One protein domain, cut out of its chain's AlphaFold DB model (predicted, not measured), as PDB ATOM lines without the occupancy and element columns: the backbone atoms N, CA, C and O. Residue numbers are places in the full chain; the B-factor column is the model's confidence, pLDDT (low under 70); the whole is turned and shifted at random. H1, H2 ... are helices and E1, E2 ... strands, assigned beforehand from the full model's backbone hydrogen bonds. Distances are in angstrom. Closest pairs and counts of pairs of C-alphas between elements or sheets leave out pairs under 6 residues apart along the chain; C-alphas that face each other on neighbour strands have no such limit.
ATOM      1  N   PHE A   2     140.971 135.001 191.897       47.94
ATOM      2  CA  PHE A   2     140.003 134.331 191.013       47.94
ATOM      3  C   PHE A   2     140.767 133.595 189.909       47.94
ATOM      4  O   PHE A   2     141.405 134.235 189.074       47.94
ATOM      5  N   GLN A   3     140.738 132.265 189.925       60.66
ATOM      6  CA  GLN A   3     141.379 131.433 188.909       60.66
ATOM      7  C   GLN A   3     140.383 131.213 187.768       60.66
ATOM      8  O   GLN A   3     139.284 130.707 187.977       60.66
ATOM      9  N   LYS A   4     140.737 131.656 186.558       62.62
ATOM     10  CA  LYS A   4     139.892 131.496 185.370       62.62
ATOM     11  C   LYS A   4     140.348 130.269 184.589       62.62
ATOM     12  O   LYS A   4     141.461 130.257 184.068       62.62
ATOM     13  N   LEU A   5     139.476 129.272 184.476       64.56
ATOM     14  CA  LEU A   5     139.696 128.065 183.683       64.56
ATOM     15  C   LEU A   5     138.924 128.175 182.364       64.56
ATOM     16  O   LEU A   5     137.712 128.372 182.363       64.56
ATOM     17  N   ASN A   6     139.627 128.068 181.234       66.06
ATOM     18  CA  ASN A   6     139.013 127.973 179.909       66.06
ATOM     19  C   ASN A   6     139.131 126.526 179.427       66.06
ATOM     20  O   ASN A   6     140.230 126.066 179.125       66.06
ATOM     21  N   VAL A   7     138.004 125.823 179.342       71.06
ATOM     22  CA  VAL A   7     137.945 124.407 178.965       71.06
ATOM     23  C   VAL A   7     137.130 124.250 177.683       71.06
ATOM     24  O   VAL A   7     136.067 124.851 177.542       71.06
ATOM     25  N   ILE A   8     137.616 123.427 176.749       71.25
ATOM     26  CA  ILE A   8     136.874 123.037 175.544       71.25
ATOM     27  C   ILE A   8     136.255 121.657 175.783       71.25
ATOM     28  O   ILE A   8     136.964 120.652 175.781       71.25
ATOM     29  N   VAL A   9     134.935 121.608 175.964       70.38
ATOM     30  CA  VAL A   9     134.173 120.352 176.066       70.38
ATOM     31  C   VAL A   9     133.902 119.812 174.656       70.38
ATOM     32  O   VAL A   9     133.541 120.570 173.752       70.38
ATOM     33  N   LYS A  10     134.107 118.506 174.437       64.62
ATOM     34  CA  LYS A  10     133.871 117.866 173.130       64.62
ATOM     35  C   LYS A  10     132.382 117.911 172.752       64.62
ATOM     36  O   LYS A  10     131.506 117.843 173.606       64.62
ATOM     37  N   SER A  11     132.090 118.018 171.456       60.69
ATOM     38  CA  SER A  11     130.717 117.989 170.933       60.69
ATOM     39  C   SER A  11     130.071 116.610 171.108       60.69
ATOM     40  O   SER A  11     130.746 115.605 170.898       60.69
ATOM     41  N   GLY A  12     128.764 116.570 171.391       59.44
ATOM     42  CA  GLY A  12     127.981 115.327 171.481       59.44
ATOM     43  C   GLY A  12     127.578 114.902 172.897       59.44
ATOM     44  O   GLY A  12     127.010 113.828 173.057       59.44
ATOM     45  N   HIS A  13     127.840 115.729 173.910       61.09
ATOM     46  CA  HIS A  13     127.370 115.503 175.278       61.09
ATOM     47  C   HIS A  13     126.097 116.313 175.557       61.09
ATOM     48  O   HIS A  13     126.037 117.497 175.225       61.09
ATOM     49  N   SER A  14     125.093 115.677 176.168       58.28
ATOM     50  CA  SER A  14     123.884 116.337 176.687       58.28
ATOM     51  C   SER A  14     124.098 116.975 178.064       58.28
ATOM     52  O   SER A  14     123.293 117.802 178.482       58.28
ATOM     53  N   GLU A  15     125.180 116.612 178.759       62.59
ATOM     54  CA  GLU A  15     125.478 117.017 180.136       62.59
ATOM     55  C   GLU A  15     126.977 117.321 180.304       62.59
ATOM     56  O   GLU A  15     127.819 116.709 179.645       62.59
ATOM     57  N   ILE A  16     127.317 118.272 181.186       69.12
ATOM     58  CA  ILE A  16     128.701 118.649 181.519       69.12
ATOM     59  C   ILE A  16     128.914 118.444 183.023       69.12
ATOM     60  O   ILE A  16     128.311 119.137 183.842       69.12
ATOM     61  N   LEU A  17     129.799 117.516 183.388       67.25
ATOM     62  CA  LEU A  17     130.153 117.230 184.778       67.25
ATOM     63  C   LEU A  17     131.191 118.239 185.289       67.25
ATOM     64  O   LEU A  17     132.372 118.179 184.964       67.25
ATOM     65  N   LEU A  18     130.750 119.200 186.101       68.56
ATOM     66  CA  LEU A  18     131.599 120.311 186.552       68.56
ATOM     67  C   LEU A  18     132.732 119.891 187.500       68.56
ATOM     68  O   LEU A  18     133.767 120.552 187.551       68.56
ATOM     69  N   ASN A  19     132.572 118.776 188.209       64.19
ATOM     70  CA  ASN A  19     133.599 118.204 189.084       64.19
ATOM     71  C   ASN A  19     134.833 117.671 188.329       64.19
ATOM     72  O   ASN A  19     135.848 117.407 188.964       64.19
ATOM     73  N   GLU A  20     134.766 117.513 187.004       71.62
ATOM     74  CA  GLU A  20     135.931 117.185 186.168       71.62
ATOM     75  C   GLU A  20     136.835 118.402 185.922       71.62
ATOM     76  O   GLU A  20     138.001 118.250 185.562       71.62
ATOM     77  N   TYR A  21     136.297 119.611 186.110       72.62
ATOM     78  CA  TYR A  21     136.953 120.870 185.753       72.62
ATOM     79  C   TYR A  21     137.262 121.754 186.960       72.62
ATOM     80  O   TYR A  21     138.110 122.638 186.861       72.62
ATOM     81  N   ILE A  22     136.584 121.537 188.087       70.25
ATOM     82  CA  ILE A  22     136.847 122.229 189.347       70.25
ATOM     83  C   ILE A  22     137.876 121.415 190.145       70.25
ATOM     84  O   ILE A  22     137.683 120.221 190.367       70.25
ATOM     85  N   GLU A  23     138.975 122.056 190.564       64.06
ATOM     86  CA  GLU A  23     140.017 121.414 191.378       64.06
ATOM     87  C   GLU A  23     139.430 120.832 192.679       64.06
ATOM     88  O   GLU A  23     138.494 121.384 193.267       64.06
ATOM     89  N   LYS A  24     139.998 119.708 193.146       59.41
ATOM     90  CA  LYS A  24     139.684 119.182 194.482       59.41
ATOM     91  C   LYS A  24     139.969 120.281 195.510       59.41
ATOM     92  O   LYS A  24     140.987 120.956 195.415       59.41
ATOM     93  N   ASP A  25     139.038 120.472 196.441       58.06
ATOM     94  CA  ASP A  25     139.116 121.451 197.538       58.06
ATOM     95  C   ASP A  25     138.934 122.929 197.133       58.06
ATOM     96  O   ASP A  25     139.112 123.840 197.945       58.06
ATOM     97  N   ALA A  26     138.493 123.197 195.899       67.00
ATOM     98  CA  ALA A  26     138.104 124.536 195.466       67.00
ATOM     99  C   ALA A  26     136.621 124.819 195.799       67.00
ATOM    100  O   ALA A  26     135.709 124.582 195.003       67.00
ATOM    101  N   PHE A  27     136.367 125.327 197.007       69.50
ATOM    102  CA  PHE A  27     135.033 125.727 197.476       69.50
ATOM    103  C   PHE A  27     134.670 127.145 197.005       69.50
ATOM    104  O   PHE A  27     135.516 128.042 197.061       69.50
ATOM    105  N   GLY A  28     133.418 127.389 196.600       65.06
ATOM    106  CA  GLY A  28     132.952 128.764 196.372       65.06
ATOM    107  C   GLY A  28     131.897 128.963 195.288       65.06
ATOM    108  O   GLY A  28     131.291 128.020 194.782       65.06
ATOM    109  N   GLN A  29     131.692 130.237 194.949       66.38
ATOM    110  CA  GLN A  29     130.860 130.690 193.837       66.38
ATOM    111  C   GLN A  29     131.647 130.653 192.523       66.38
ATOM    112  O   GLN A  29     132.720 131.248 192.415       66.38
ATOM    113  N   TYR A  30     131.079 130.006 191.511       70.88
ATOM    114  CA  TYR A  30     131.624 129.931 190.161       70.88
ATOM    115  C   TYR A  30     130.700 130.658 189.187       70.88
ATOM    116  O   TYR A  30     129.497 130.400 189.147       70.88
ATOM    117  N   GLU A  31     131.276 131.542 188.369       73.38
ATOM    118  CA  GLU A  31     130.619 132.060 187.166       73.38
ATOM    119  C   GLU A  31     130.977 131.137 185.995       73.38
ATOM    120  O   GLU A  31     132.130 131.077 185.561       73.38
ATOM    121  N   ILE A  32     129.987 130.423 185.469       72.94
ATOM    122  CA  ILE A  32     130.136 129.573 184.291       72.94
ATOM    123  C   ILE A  32     129.621 130.349 183.092       72.94
ATOM    124  O   ILE A  32     128.439 130.675 183.008       72.94
ATOM    125  N   LYS A  33     130.508 130.622 182.137       71.94
ATOM    126  CA  LYS A  33     130.139 131.213 180.854       71.94
ATOM    127  C   LYS A  33     130.197 130.147 179.770       71.94
ATOM    128  O   LYS A  33     131.276 129.645 179.463       71.94
ATOM    129  N   ILE A  34     129.050 129.838 179.172       70.00
ATOM    130  CA  ILE A  34     128.954 128.872 178.073       70.00
ATOM    131  C   ILE A  34     128.854 129.643 176.762       70.00
ATOM    132  O   ILE A  34     128.007 130.519 176.622       70.00
ATOM    133  N   TRP A  35     129.711 129.306 175.797       66.31
ATOM    134  CA  TRP A  35     129.629 129.814 174.430       66.31
ATOM    135  C   TRP A  35     129.723 128.647 173.444       66.31
ATOM    136  O   TRP A  35     130.652 127.843 173.519       66.31
ATOM    137  N   ASN A  36     128.787 128.563 172.492       67.12
ATOM    138  CA  ASN A  36     128.883 127.642 171.357       67.12
ATOM    139  C   ASN A  36     128.812 128.370 169.999       67.12
ATOM    140  O   ASN A  36     128.452 129.543 169.903       67.12
ATOM    141  N   ARG A  37     129.171 127.670 168.914       61.22
ATOM    142  CA  ARG A  37     129.178 128.239 167.551       61.22
ATOM    143  C   ARG A  37     127.780 128.563 167.002       61.22
ATOM    144  O   ARG A  37     127.699 129.246 165.990       61.22
ATOM    145  N   THR A  38     126.707 128.108 167.656       61.69
ATOM    146  CA  THR A  38     125.313 128.395 167.272       61.69
ATOM    147  C   THR A  38     124.738 129.634 167.970       61.69
ATOM    148  O   THR A  38     123.562 129.926 167.794       61.69
ATOM    149  N   GLY A  39     125.545 130.377 168.741       55.72
ATOM    150  CA  GLY A  39     125.162 131.672 169.317       55.72
ATOM    151  C   GLY A  39     124.614 131.632 170.747       55.72
ATOM    152  O   GLY A  39     124.210 132.673 171.255       55.72
ATOM    153  N   PHE A  40     124.631 130.479 171.424       60.09
ATOM    154  CA  PHE A  40     124.289 130.408 172.846       60.09
ATOM    155  C   PHE A  40     125.413 131.056 173.668       60.09
ATOM    156  O   PHE A  40     126.563 130.635 173.550       60.09
ATOM    157  N   ASN A  41     125.095 132.095 174.448       71.25
ATOM    158  CA  ASN A  41     126.038 132.854 175.279       71.25
ATOM    159  C   ASN A  41     125.376 133.211 176.615       71.25
ATOM    160  O   ASN A  41     124.947 134.347 176.820       71.25
ATOM    161  N   GLU A  42     125.279 132.229 177.508       69.00
ATOM    162  CA  GLU A  42     124.686 132.409 178.833       69.00
ATOM    163  C   GLU A  42     125.735 132.361 179.943       69.00
ATOM    164  O   GLU A  42     126.809 131.758 179.814       69.00
ATOM    165  N   LYS A  43     125.409 133.050 181.036       75.06
ATOM    166  CA  LYS A  43     126.183 133.075 182.272       75.06
ATOM    167  C   LYS A  43     125.353 132.462 183.388       75.06
ATOM    168  O   LYS A  43     124.237 132.912 183.633       75.06
ATOM    169  N   PHE A  44     125.939 131.508 184.094       74.00
ATOM    170  CA  PHE A  44     125.346 130.853 185.251       74.00
ATOM    171  C   PHE A  44     126.203 131.121 186.477       74.00
ATOM    172  O   PHE A  44     127.431 131.123 186.391       74.00
ATOM    173  N   PHE A  45     125.556 131.307 187.619       68.81
ATOM    174  CA  PHE A  45     126.223 131.342 188.911       68.81
ATOM    175  C   PHE A  45     125.879 130.058 189.646       68.81
ATOM    176  O   PHE A  45     124.701 129.738 189.800       68.81
ATOM    177  N   ILE A  46     126.899 129.322 190.074       69.19
ATOM    178  CA  ILE A  46     126.717 128.133 190.903       69.19
ATOM    179  C   ILE A  46     127.542 128.256 192.176       69.19
ATOM    180  O   ILE A  46     128.631 128.825 192.169       69.19
ATOM    181  N   GLU A  47     127.042 127.686 193.260       66.88
ATOM    182  CA  GLU A  47     127.801 127.496 194.492       66.88
ATOM    183  C   GLU A  47     128.193 126.024 194.569       66.88
ATOM    184  O   GLU A  47     127.335 125.146 194.494       66.88
ATOM    185  N   PHE A  48     129.492 125.746 194.650       70.19
ATOM    186  CA  PHE A  48     130.018 124.388 194.597       70.19
ATOM    187  C   PHE A  48     130.719 124.016 195.902       70.19
ATOM    188  O   PHE A  48     131.627 124.715 196.364       70.19
ATOM    189  N   VAL A  49     130.302 122.880 196.466       72.50
ATOM    190  CA  VAL A  49     130.902 122.254 197.649       72.50
ATOM    191  C   VAL A  49     131.442 120.870 197.246       72.50
ATOM    192  O   VAL A  49     130.654 119.933 197.075       72.50
ATOM    193  N   PRO A  50     132.768 120.723 197.053       66.62
ATOM    194  CA  PRO A  50     133.430 119.461 196.739       66.62
ATOM    195  C   PRO A  50     133.042 118.301 197.663       66.62
ATOM    196  O   PRO A  50     132.931 118.457 198.880       66.62
ATOM    197  N   ASN A  51     132.897 117.112 197.069       69.44
ATOM    198  CA  ASN A  51     132.584 115.836 197.730       69.44
ATOM    199  C   ASN A  51     131.284 115.804 198.548       69.44
ATOM    200  O   ASN A  51     131.031 114.803 199.222       69.44
ATOM    201  N   SER A  52     130.438 116.832 198.443       74.56
ATOM    202  CA  SER A  52     129.103 116.801 199.023       74.56
ATOM    203  C   SER A  52     128.246 115.753 198.310       74.56
ATOM    204  O   SER A  52     127.986 115.850 197.107       74.56
ATOM    205  N   LYS A  53     127.835 114.714 199.037       76.88
ATOM    206  CA  LYS A  53     126.962 113.644 198.547       76.88
ATOM    207  C   LYS A  53     125.935 113.293 199.605       76.88
ATOM    208  O   LYS A  53     126.281 113.060 200.761       76.88
ATOM    209  N   ILE A  54     124.679 113.178 199.193       76.31
ATOM    210  CA  ILE A  54     123.661 112.560 200.038       76.31
ATOM    211  C   ILE A  54     123.822 111.047 199.911       76.31
ATOM    212  O   ILE A  54     123.844 110.502 198.805       76.31
ATOM    213  N   LEU A  55     123.986 110.379 201.046       79.69
ATOM    214  CA  LEU A  55     124.081 108.931 201.114       79.69
ATOM    215  C   LEU A  55     122.708 108.376 201.474       79.69
ATOM    216  O   LEU A  55     122.223 108.553 202.591       79.69
ATOM    217  N   PHE A  56     122.097 107.676 200.525       72.06
ATOM    218  CA  PHE A  56     120.819 107.014 200.738       72.06
ATOM    219  C   PHE A  56     121.039 105.550 201.093       72.06
ATOM    220  O   PHE A  56     121.711 104.816 200.366       72.06
ATOM    221  N   ASN A  57     120.433 105.105 202.190       68.31
ATOM    222  CA  ASN A  57     120.242 103.680 202.402       68.31
ATOM    223  C   ASN A  57     119.122 103.216 201.465       68.31
ATOM    224  O   ASN A  57     117.989 103.664 201.614       68.31
ATOM    225  N   GLN A  58     119.416 102.329 200.513       67.12
ATOM    226  CA  GLN A  58     118.422 101.853 199.540       67.12
ATOM    227  C   GLN A  58     117.178 101.247 200.211       67.12
ATOM    228  O   GLN A  58     116.077 101.400 199.692       67.12
ATOM    229  N   ASN A  59     117.338 100.643 201.393       66.75
ATOM    230  CA  ASN A  59     116.235 100.055 202.156       66.75
ATOM    231  C   ASN A  59     115.320 101.089 202.837       66.75
ATOM    232  O   ASN A  59     114.203 100.742 203.209       66.75
ATOM    233  N   ASP A  60     115.792 102.327 203.014       70.75
ATOM    234  CA  ASP A  60     115.061 103.411 203.689       70.75
ATOM    235  C   ASP A  60     114.725 104.573 202.737       70.75
ATOM    236  O   ASP A  60     114.038 105.514 203.127       70.75
ATOM    237  N   TYR A  61     115.227 104.526 201.498       77.06
ATOM    238  CA  TYR A  61     115.050 105.593 200.519       77.06
ATOM    239  C   TYR A  61     113.618 105.676 200.006       77.06
ATOM    240  O   TYR A  61     113.137 106.776 199.783       77.06
ATOM    241  N   TRP A  62     112.941 104.543 199.816       83.00
ATOM    242  CA  TRP A  62     111.536 104.499 199.416       83.00
ATOM    243  C   TRP A  62     110.636 104.224 200.625       83.00
ATOM    244  O   TRP A  62     111.059 103.536 201.559       83.00
ATOM    245  N   PRO A  63     109.387 104.721 200.621       77.94
ATOM    246  CA  PRO A  63     108.437 104.400 201.674       77.94
ATOM    247  C   PRO A  63     108.158 102.894 201.685       77.94
ATOM    248  O   PRO A  63     107.968 102.266 200.644       77.94
ATOM    249  N   HIS A  64     108.116 102.311 202.880       75.81
ATOM    250  CA  HIS A  64     107.723 100.925 203.064       75.81
ATOM    251  C   HIS A  64     106.220 100.765 202.852       75.81
ATOM    252  O   HIS A  64     105.421 101.587 203.301       75.81
ATOM    253  N   ASN A  65     105.850  99.625 202.280       66.50
ATOM    254  CA  ASN A  65     104.527  99.325 201.746       66.50
ATOM    255  C   ASN A  65     103.402  99.558 202.772       66.50
ATOM    256  O   ASN A  65     102.317  99.993 202.416       66.50
ATOM    257  N   VAL A  66     103.690  99.290 204.050       61.12
ATOM    258  CA  VAL A  66     102.735  99.363 205.173       61.12
ATOM    259  C   VAL A  66     103.016 100.517 206.142       61.12
ATOM    260  O   VAL A  66     102.102 101.014 206.784       61.12
ATOM    261  N   TYR A  67     104.276 100.940 206.278       59.84
ATOM    262  CA  TYR A  67     104.718 101.776 207.408       59.84
ATOM    263  C   TYR A  67     105.196 103.173 206.989       59.84
ATOM    264  O   TYR A  67     105.597 103.958 207.846       59.84
ATOM    265  N   GLY A  68     105.201 103.488 205.688       72.25
ATOM    266  CA  GLY A  68     105.868 104.687 205.185       72.25
ATOM    267  C   GLY A  68     107.379 104.635 205.431       72.25
ATOM    268  O   GLY A  68     107.990 103.563 205.398       72.25
ATOM    269  N   TYR A  69     108.010 105.783 205.664       75.25
ATOM    270  CA  TYR A  69     109.455 105.843 205.913       75.25
ATOM    271  C   TYR A  69     109.807 105.401 207.340       75.25
ATOM    272  O   TYR A  69     109.246 105.900 208.315       75.25
ATOM    273  N   LYS A  70     110.760 104.466 207.473       63.91
ATOM    274  CA  LYS A  70     111.136 103.860 208.766       63.91
ATOM    275  C   LYS A  70     111.981 104.776 209.652       63.91
ATOM    276  O   LYS A  70     111.802 104.772 210.866       63.91
ATOM    277  N   ASN A  71     112.907 105.535 209.061       65.62
ATOM    278  CA  ASN A  71     113.865 106.373 209.778       65.62
ATOM    279  C   ASN A  71     113.999 107.735 209.085       65.62
ATOM    280  O   ASN A  71     114.462 107.803 207.951       65.62
ATOM    281  N   ASN A  72     113.689 108.828 209.784       73.56
ATOM    282  CA  ASN A  72     113.917 110.196 209.295       73.56
ATOM    283  C   ASN A  72     115.374 110.630 209.521       73.56
ATOM    284  O   ASN A  72     115.649 111.654 210.144       73.56
ATOM    285  N   ILE A  73     116.318 109.789 209.093       80.19
ATOM    286  CA  ILE A  73     117.754 110.017 209.256       80.19
ATOM    287  C   ILE A  73     118.367 110.300 207.893       80.19
ATOM    288  O   ILE A  73     118.400 109.435 207.023       80.19
ATOM    289  N   GLN A  74     118.917 111.498 207.746       82.94
ATOM    290  CA  GLN A  74     119.613 111.942 206.551       82.94
ATOM    291  C   GLN A  74     121.113 111.829 206.750       82.94
ATOM    292  O   GLN A  74     121.650 112.298 207.753       82.94
ATOM    293  N   THR A  75     121.785 111.198 205.790       86.69
ATOM    294  CA  THR A  75     123.238 111.035 205.819       86.69
ATOM    295  C   THR A  75     123.861 111.882 204.720       86.69
ATOM    296  O   THR A  75     123.558 111.695 203.544       86.69
ATOM    297  N   ILE A  76     124.739 112.808 205.097       88.25
ATOM    298  CA  ILE A  76     125.450 113.683 204.164       88.25
ATOM    299  C   ILE A  76     126.940 113.446 204.332       88.25
ATOM    300  O   ILE A  76     127.482 113.591 205.424       88.25
ATOM    301  N   GLN A  77     127.602 113.082 203.243       87.25
ATOM    302  CA  GLN A  77     129.050 113.049 203.152       87.25
ATOM    303  C   GLN A  77     129.546 114.375 202.578       87.25
ATOM    304  O   GLN A  77     128.953 114.883 201.633       87.25
ATOM    305  N   THR A  78     130.635 114.910 203.120       86.50
ATOM    306  CA  THR A  78     131.360 116.058 202.558       86.50
ATOM    307  C   THR A  78     132.860 115.940 202.860       86.50
ATOM    308  O   THR A  78     133.289 114.995 203.529       86.50
ATOM    309  N   SER A  79     133.664 116.866 202.339       82.00
ATOM    310  CA  SER A  79     135.101 116.970 202.645       82.00
ATOM    311  C   SER A  79     135.312 117.374 204.109       82.00
ATOM    312  O   SER A  79     134.485 118.090 204.673       82.00
ATOM    313  N   LYS A  80     136.407 116.929 204.732       79.75
ATOM    314  CA  LYS A  80     136.686 117.142 206.167       79.75
ATOM    315  C   LYS A  80     136.762 118.620 206.579       79.75
ATOM    316  O   LYS A  80     136.518 118.958 207.732       79.75
ATOM    317  N   GLU A  81     137.093 119.499 205.643       77.06
ATOM    318  CA  GLU A  81     137.212 120.946 205.834       77.06
ATOM    319  C   GLU A  81     135.856 121.676 205.792       77.06
ATOM    320  O   GLU A  81     135.806 122.896 205.975       77.06
ATOM    321  N   VAL A  82     134.764 120.944 205.538       81.06
ATOM    322  CA  VAL A  82     133.402 121.473 205.450       81.06
ATOM    323  C   VAL A  82     132.590 121.041 206.661       81.06
ATOM    324  O   VAL A  82     132.298 119.863 206.848       81.06
ATOM    325  N   GLU A  83     132.148 122.024 207.428       86.38
ATOM    326  CA  GLU A  83     131.169 121.871 208.495       86.38
ATOM    327  C   GLU A  83     129.749 122.051 207.935       86.38
ATOM    328  O   GLU A  83     129.519 122.856 207.030       86.38
ATOM    329  N   ILE A  84     128.787 121.283 208.451       87.38
ATOM    330  CA  ILE A  84     127.370 121.410 208.090       87.38
ATOM    331  C   ILE A  84     126.587 121.836 209.321       87.38
ATOM    332  O   ILE A  84     126.450 121.059 210.268       87.38
ATOM    333  N   ASP A  85     126.008 123.029 209.249       86.94
ATOM    334  CA  ASP A  85     125.070 123.521 210.247       86.94
ATOM    335  C   ASP A  85     123.650 123.414 209.718       86.94
ATOM    336  O   ASP A  85     123.322 123.954 208.665       86.94
ATOM    337  N   VAL A  86     122.792 122.713 210.454       87.06
ATOM    338  CA  VAL A  86     121.393 122.499 210.079       87.06
ATOM    339  C   VAL A  86     120.486 123.174 211.098       87.06
ATOM    340  O   VAL A  86     120.684 123.039 212.302       87.06
ATOM    341  N   TYR A  87     119.473 123.889 210.615       86.00
ATOM    342  CA  TYR A  87     118.567 124.686 211.446       86.00
ATOM    343  C   TYR A  87     117.314 123.923 211.877       86.00
ATOM    344  O   TYR A  87     116.716 124.248 212.900       86.00
ATOM    345  N   ASN A  88     116.904 122.914 211.104       83.88
ATOM    346  CA  ASN A  88     115.669 122.162 211.333       83.88
ATOM    347  C   ASN A  88     115.878 120.661 211.601       83.88
ATOM    348  O   ASN A  88     114.930 119.887 211.517       83.88
ATOM    349  N   ALA A  89     117.094 120.230 211.946       85.25
ATOM    350  CA  ALA A  89     117.380 118.834 212.277       85.25
ATOM    351  C   ALA A  89     118.427 118.708 213.385       85.25
ATOM    352  O   ALA A  89     119.274 119.580 213.564       85.25
ATOM    353  N   GLU A  90     118.390 117.589 214.104       86.31
ATOM    354  CA  GLU A  90     119.348 117.281 215.164       86.31
ATOM    355  C   GLU A  90     120.518 116.462 214.604       86.31
ATOM    356  O   GLU A  90     120.306 115.415 213.987       86.31
ATOM    357  N   LYS A  91     121.764 116.903 214.825       88.75
ATOM    358  CA  LYS A  91     122.949 116.094 214.501       88.75
ATOM    359  C   LYS A  91     123.041 114.928 215.483       88.75
ATOM    360  O   LYS A  91     123.329 115.129 216.657       88.75
ATOM    361  N   ILE A  92     122.835 113.710 214.992       88.88
ATOM    362  CA  ILE A  92     122.851 112.494 215.817       88.88
ATOM    363  C   ILE A  92     124.191 111.764 215.777       88.88
ATOM    364  O   ILE A  92     124.504 111.007 216.690       88.88
ATOM    365  N   ASN A  93     124.964 111.932 214.701       86.00
ATOM    366  CA  ASN A  93     126.267 111.295 214.573       86.00
ATOM    367  C   ASN A  93     127.156 112.024 213.560       86.00
ATOM    368  O   ASN A  93     126.666 112.664 212.627       86.00
ATOM    369  N   GLU A  94     128.461 111.862 213.728       89.25
ATOM    370  CA  GLU A  94     129.509 112.381 212.863       89.25
ATOM    371  C   GLU A  94     130.649 111.361 212.812       89.25
ATOM    372  O   GLU A  94     131.174 110.950 213.848       89.25
ATOM    373  N   ILE A  95     131.005 110.911 211.610       88.44
ATOM    374  CA  ILE A  95     132.031 109.886 211.404       88.44
ATOM    375  C   ILE A  95     133.099 110.438 210.463       88.44
ATOM    376  O   ILE A  95     132.814 110.756 209.309       88.44
ATOM    377  N   ASN A  96     134.335 110.514 210.951       85.31
ATOM    378  CA  ASN A  96     135.494 110.936 210.171       85.31
ATOM    379  C   ASN A  96     136.140 109.737 209.463       85.31
ATOM    380  O   ASN A  96     136.648 108.829 210.119       85.31
ATOM    381  N   ASN A  97     136.167 109.767 208.130       80.56
ATOM    382  CA  ASN A  97     136.705 108.725 207.253       80.56
ATOM    383  C   ASN A  97     137.852 109.281 206.390       80.56
ATOM    384  O   ASN A  97     137.713 109.441 205.175       80.56
ATOM    385  N   GLY A  98     138.992 109.582 207.018       81.19
ATOM    386  CA  GLY A  98     140.166 110.126 206.327       81.19
ATOM    387  C   GLY A  98     139.902 111.532 205.785       81.19
ATOM    388  O   GLY A  98     139.804 112.469 206.574       81.19
ATOM    389  N   ASP A  99     139.763 111.646 204.462       79.25
ATOM    390  CA  ASP A  99     139.532 112.907 203.734       79.25
ATOM    391  C   ASP A  99     138.049 113.329 203.703       79.25
ATOM    392  O   ASP A  99     137.717 114.443 203.300       79.25
ATOM    393  N   ASN A 100     137.134 112.450 204.125       84.12
ATOM    394  CA  ASN A 100     135.701 112.732 204.158       84.12
ATOM    395  C   ASN A 100     135.154 112.693 205.582       84.12
ATOM    396  O   ASN A 100     135.595 111.904 206.419       84.12
ATOM    397  N   ILE A 101     134.105 113.469 205.811       86.69
ATOM    398  CA  ILE A 101     133.273 113.420 207.007       86.69
ATOM    399  C   ILE A 101     131.847 113.034 206.609       86.69
ATOM    400  O   ILE A 101     131.322 113.470 205.583       86.69
ATOM    401  N   VAL A 102     131.229 112.162 207.403       89.62
ATOM    402  CA  VAL A 102     129.851 111.708 207.212       89.62
ATOM    403  C   VAL A 102     129.012 112.189 208.385       89.62
ATOM    404  O   VAL A 102     129.174 111.724 209.514       89.62
ATOM    405  N   TYR A 103     128.084 113.090 208.099       88.88
ATOM    406  CA  TYR A 103     127.120 113.627 209.046       88.88
ATOM    407  C   TYR A 103     125.814 112.847 208.981       88.88
ATOM    408  O   TYR A 103     125.321 112.539 207.895       88.88
ATOM    409  N   LYS A 104     125.227 112.563 210.144       89.12
ATOM    410  CA  LYS A 104     123.870 112.024 210.256       89.12
ATOM    411  C   LYS A 104     122.988 113.003 211.012       89.12
ATOM    412  O   LYS A 104     123.273 113.337 212.162       89.12
ATOM    413  N   PHE A 105     121.893 113.401 210.378       87.06
ATOM    414  CA  PHE A 105     120.896 114.306 210.933       87.06
ATOM    415  C   PHE A 105     119.559 113.594 211.080       87.06
ATOM    416  O   PHE A 105     119.139 112.887 210.169       87.06
ATOM    417  N   LYS A 106     118.880 113.793 212.207       85.50
ATOM    418  CA  LYS A 106     117.510 113.334 212.423       85.50
ATOM    419  C   LYS A 106     116.549 114.498 212.200       85.50
ATOM    420  O   LYS A 106     116.599 115.490 212.926       85.50
ATOM    421  N   THR A 107     115.699 114.377 211.189       77.56
ATOM    422  CA  THR A 107     114.712 115.393 210.798       77.56
ATOM    423  C   THR A 107     113.359 115.100 211.443       77.56
ATOM    424  O   THR A 107     113.095 113.964 211.862       77.56
ATOM    425  N   ARG A 108     112.486 116.109 211.560       72.44
ATOM    426  CA  ARG A 108     111.112 115.880 212.036       72.44
ATOM    427  C   ARG A 108     110.300 115.191 210.940       72.44
ATOM    428  O   ARG A 108     110.651 115.258 209.766       72.44
ATOM    429  N   GLU A 109     109.199 114.539 211.312       66.88
ATOM    430  CA  GLU A 109     108.369 113.778 210.356       66.88
ATOM    431  C   GLU A 109     107.702 114.659 209.289       66.88
ATOM    432  O   GLU A 109     107.422 114.188 208.193       66.88
ATOM    433  N   LYS A 110     107.507 115.944 209.602       66.81
ATOM    434  CA  LYS A 110     106.872 116.937 208.726       66.81
ATOM    435  C   LYS A 110     107.866 117.683 207.826       66.81
ATOM    436  O   LYS A 110     107.464 118.417 206.926       66.81
ATOM    437  N   ASP A 111     109.171 117.551 208.078       74.44
ATOM    438  CA  ASP A 111     110.182 118.297 207.333       74.44
ATOM    439  C   ASP A 111     110.401 117.668 205.954       74.44
ATOM    440  O   ASP A 111     110.905 116.552 205.825       74.44
ATOM    441  N   ARG A 112     110.083 118.422 204.898       75.25
ATOM    442  CA  ARG A 112     110.379 118.016 203.515       75.25
ATOM    443  C   ARG A 112     111.828 118.295 203.119       75.25
ATOM    444  O   ARG A 112     112.390 117.584 202.284       75.25
ATOM    445  N   PHE A 113     112.427 119.338 203.692       82.81
ATOM    446  CA  PHE A 113     113.772 119.783 203.346       82.81
ATOM    447  C   PHE A 113     114.679 119.847 204.566       82.81
ATOM    448  O   PHE A 113     114.255 120.302 205.620       82.81
ATOM    449  N   LEU A 114     115.936 119.456 204.404       84.75
ATOM    450  CA  LEU A 114     117.005 119.752 205.340       84.75
ATOM    451  C   LEU A 114     117.509 121.156 205.012       84.75
ATOM    452  O   LEU A 114     118.000 121.382 203.903       84.75
ATOM    453  N   ILE A 115     117.338 122.091 205.944       87.50
ATOM    454  CA  ILE A 115     117.654 123.507 205.755       87.50
ATOM    455  C   ILE A 115     118.814 123.885 206.667       87.50
ATOM    456  O   ILE A 115     118.766 123.654 207.875       87.50
ATOM    457  N   GLY A 116     119.849 124.486 206.097       88.50
ATOM    458  CA  GLY A 116     121.075 124.790 206.822       88.50
ATOM    459  C   GLY A 116     122.056 125.626 206.016       88.50
ATOM    460  O   GLY A 116     121.676 126.319 205.072       88.50
ATOM    461  N   GLU A 117     123.333 125.507 206.351       88.12
ATOM    462  CA  GLU A 117     124.450 126.052 205.594       88.12
ATOM    463  C   GLU A 117     125.679 125.135 205.668       88.12
ATOM    464  O   GLU A 117     125.990 124.550 206.706       88.12
ATOM    465  N   TYR A 118     126.398 125.026 204.553       86.00
ATOM    466  CA  TYR A 118     127.777 124.557 204.539       86.00
ATOM    467  C   TYR A 118     128.689 125.694 204.990       86.00
ATOM    468  O   TYR A 118     128.596 126.806 204.464       86.00
ATOM    469  N   LYS A 119     129.608 125.401 205.907       86.06
ATOM    470  CA  LYS A 119     130.670 126.296 206.360       86.06
ATOM    471  C   LYS A 119     132.019 125.717 205.985       86.06
ATOM    472  O   LYS A 119     132.312 124.572 206.299       86.06
ATOM    473  N   TYR A 120     132.857 126.512 205.340       80.19
ATOM    474  CA  TYR A 120     134.215 126.098 205.004       80.19
ATOM    475  C   TYR A 120     135.199 127.244 205.198       80.19
ATOM    476  O   TYR A 120     134.862 128.428 205.088       80.19
ATOM    477  N   TYR A 121     136.433 126.865 205.516       72.50
ATOM    478  CA  TYR A 121     137.488 127.782 205.917       72.50
ATOM    479  C   TYR A 121     138.552 127.832 204.826       72.50
ATOM    480  O   TYR A 121     139.217 126.840 204.546       72.50
ATOM    481  N   CYS A 122     138.750 129.003 204.222       64.88
ATOM    482  CA  CYS A 122     139.815 129.216 203.245       64.88
ATOM    483  C   CYS A 122     140.633 130.445 203.651       64.88
ATOM    484  O   CYS A 122     140.092 131.542 203.802       64.88
ATOM    485  N   ASN A 123     141.944 130.267 203.848       66.69
ATOM    486  CA  ASN A 123     142.880 131.333 204.236       66.69
ATOM    487  C   ASN A 123     142.431 132.141 205.476       66.69
ATOM    488  O   ASN A 123     142.536 133.367 205.501       66.69
ATOM    489  N   GLY A 124     141.878 131.464 206.489       65.50
ATOM    490  CA  GLY A 124     141.403 132.091 207.731       65.50
ATOM    491  C   GLY A 124     140.074 132.853 207.617       65.50
ATOM    492  O   GLY A 124     139.645 133.463 208.593       65.50
ATOM    493  N   LYS A 125     139.407 132.825 206.456       65.12
ATOM    494  CA  LYS A 125     138.058 133.375 206.261       65.12
ATOM    495  C   LYS A 125     137.022 132.256 206.221       65.12
ATOM    496  O   LYS A 125     137.272 131.206 205.632       65.12
ATOM    497  N   VAL A 126     135.864 132.517 206.825       76.81
ATOM    498  CA  VAL A 126     134.703 131.618 206.811       76.81
ATOM    499  C   VAL A 126     133.805 131.985 205.642       76.81
ATOM    500  O   VAL A 126     133.387 133.138 205.519       76.81
ATOM    501  N   PHE A 127     133.497 131.003 204.809       74.00
ATOM    502  CA  PHE A 127     132.531 131.116 203.726       74.00
ATOM    503  C   PHE A 127     131.321 130.240 204.041       74.00
ATOM    504  O   PHE A 127     131.452 129.201 204.691       74.00
ATOM    505  N   LYS A 128     130.145 130.696 203.607       79.19
ATOM    506  CA  LYS A 128     128.861 130.059 203.892       79.19
ATOM    507  C   LYS A 128     128.085 129.859 202.600       79.19
ATOM    508  O   LYS A 128     127.984 130.793 201.809       79.19
ATOM    509  N   THR A 129     127.523 128.669 202.423       78.06
ATOM    510  CA  THR A 129     126.671 128.314 201.282       78.06
ATOM    511  C   THR A 129     125.374 127.702 201.812       78.06
ATOM    512  O   THR A 129     125.455 126.718 202.549       78.06
ATOM    513  N   PRO A 130     124.188 128.250 201.496       78.31
ATOM    514  CA  PRO A 130     122.923 127.723 201.991       78.31
ATOM    515  C   PRO A 130     122.688 126.276 201.542       78.31
ATOM    516  O   PRO A 130     122.980 125.878 200.417       78.31
ATOM    517  N   LEU A 131     122.104 125.500 202.446       82.12
ATOM    518  CA  LEU A 131     121.695 124.118 202.258       82.12
ATOM    519  C   LEU A 131     120.169 124.064 202.226       82.12
ATOM    520  O   LEU A 131     119.514 124.470 203.184       82.12
ATOM    521  N   LYS A 132     119.601 123.526 201.147       82.44
ATOM    522  CA  LYS A 132     118.189 123.129 201.082       82.44
ATOM    523  C   LYS A 132     118.082 121.823 200.309       82.44
ATOM    524  O   LYS A 132     118.053 121.830 199.081       82.44
ATOM    525  N   LEU A 133     118.048 120.702 201.022       78.00
ATOM    526  CA  LEU A 133     118.040 119.368 200.414       78.00
ATOM    527  C   LEU A 133     116.718 118.661 200.655       78.00
ATOM    528  O   LEU A 133     116.237 118.664 201.779       78.00
ATOM    529  N   SER A 134     116.146 118.026 199.632       78.38
ATOM    530  CA  SER A 134     114.972 117.168 199.832       78.38
ATOM    531  C   SER A 134     115.353 115.964 200.691       78.38
ATOM    532  O   SER A 134     116.311 115.264 200.377       78.38
TER     533      SER A 134
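AT A GLANCE: This is residues 2 to 134 of the 705 residues of an uncharacterized protein of Caldibacillus thermoamylovorans (UniProt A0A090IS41). Look for two unequal lobes: a sandwich, two twisted sheets face to face, E3 E4 E7 E6 and E5 E8 E9, and off to one side the hairpin E1 and E2 with the long loop of residues 2 to 27 beside it, of which residues 12 to 17 stick out. The short H1 and its link to E4 reach away from the sandwich. The printed part has 133 residues, mostly strand, in the order E1 E2 E3 H1 E4 E5 E6 E7 E8 E9, and each of the three sheets is antiparallel. The whole is loose, with a radius of gyration of the C-alphas of 18.0 A and spans of 54 by 42 by 26 A.

IN THESE COORDINATES: Start at Phe 2; residues 2 to 27 hold no named element. Find C-alpha 28 at (132.952, 128.764, 196.372); from there E1, residues 28 to 35, runs 22.2 A, and E2, residues 41 to 48, runs 21.5 A. Next come E3, residues 53 to 55, and H1, residues 58 to 61. E4, residues 73 to 79, begins at C-alpha 73, (117.754, 110.017, 209.256). E5 is residues 82 to 86; E6, residues 89 to 97, bends by 58 degrees at residue 92; E7 is residues 100 to 107. E8, residues 113 to 122, is 27.7 A long, and E9, residues 125 to 134, is 28.9 A long, ending at C-alpha 134, (114.972, 117.168, 199.832).

HOW THE PARTS SIT: In the hairpin E1 and E2, look at N 30 and O 46, 2.8 A apart. E2 and E3 are apart; the closest C-alphas of E2 and E9 are Glu 47 and Thr 129, 6.9 A. In the strongly twisted sheet E3 E4 E7 E6, find N 53 and O 77 at 2.8 A, N 74 and O 105 at 2.8 A, and, in the hairpin E6 and E7, N 102 and O 95 at 2.8 A. H1 is not on this sheet; it is too short for any O i to N i+4 pair, and its one O i to N i+3 pair is not within hydrogen-bond range. In the sheet E5 E8 E9, E8 is the inner strand: find N 83 and O 119 at 2.8 A and, in the hairpin E8 and E9, N 116 and O 131 at 2.9 A. The facing parts of the two sheets are 9.6 A centre to centre, their planes 17 degrees apart.

THE WHOLE: The C-alphas farthest apart are those of Arg 37 and Val 66, 54.3 A. The printed part has no cut, and H1 to E4 is the one long link, with 11 residues. The mean pLDDT of the printed part is 74.3; 48 residues are under 70, among them residues 10 to 19.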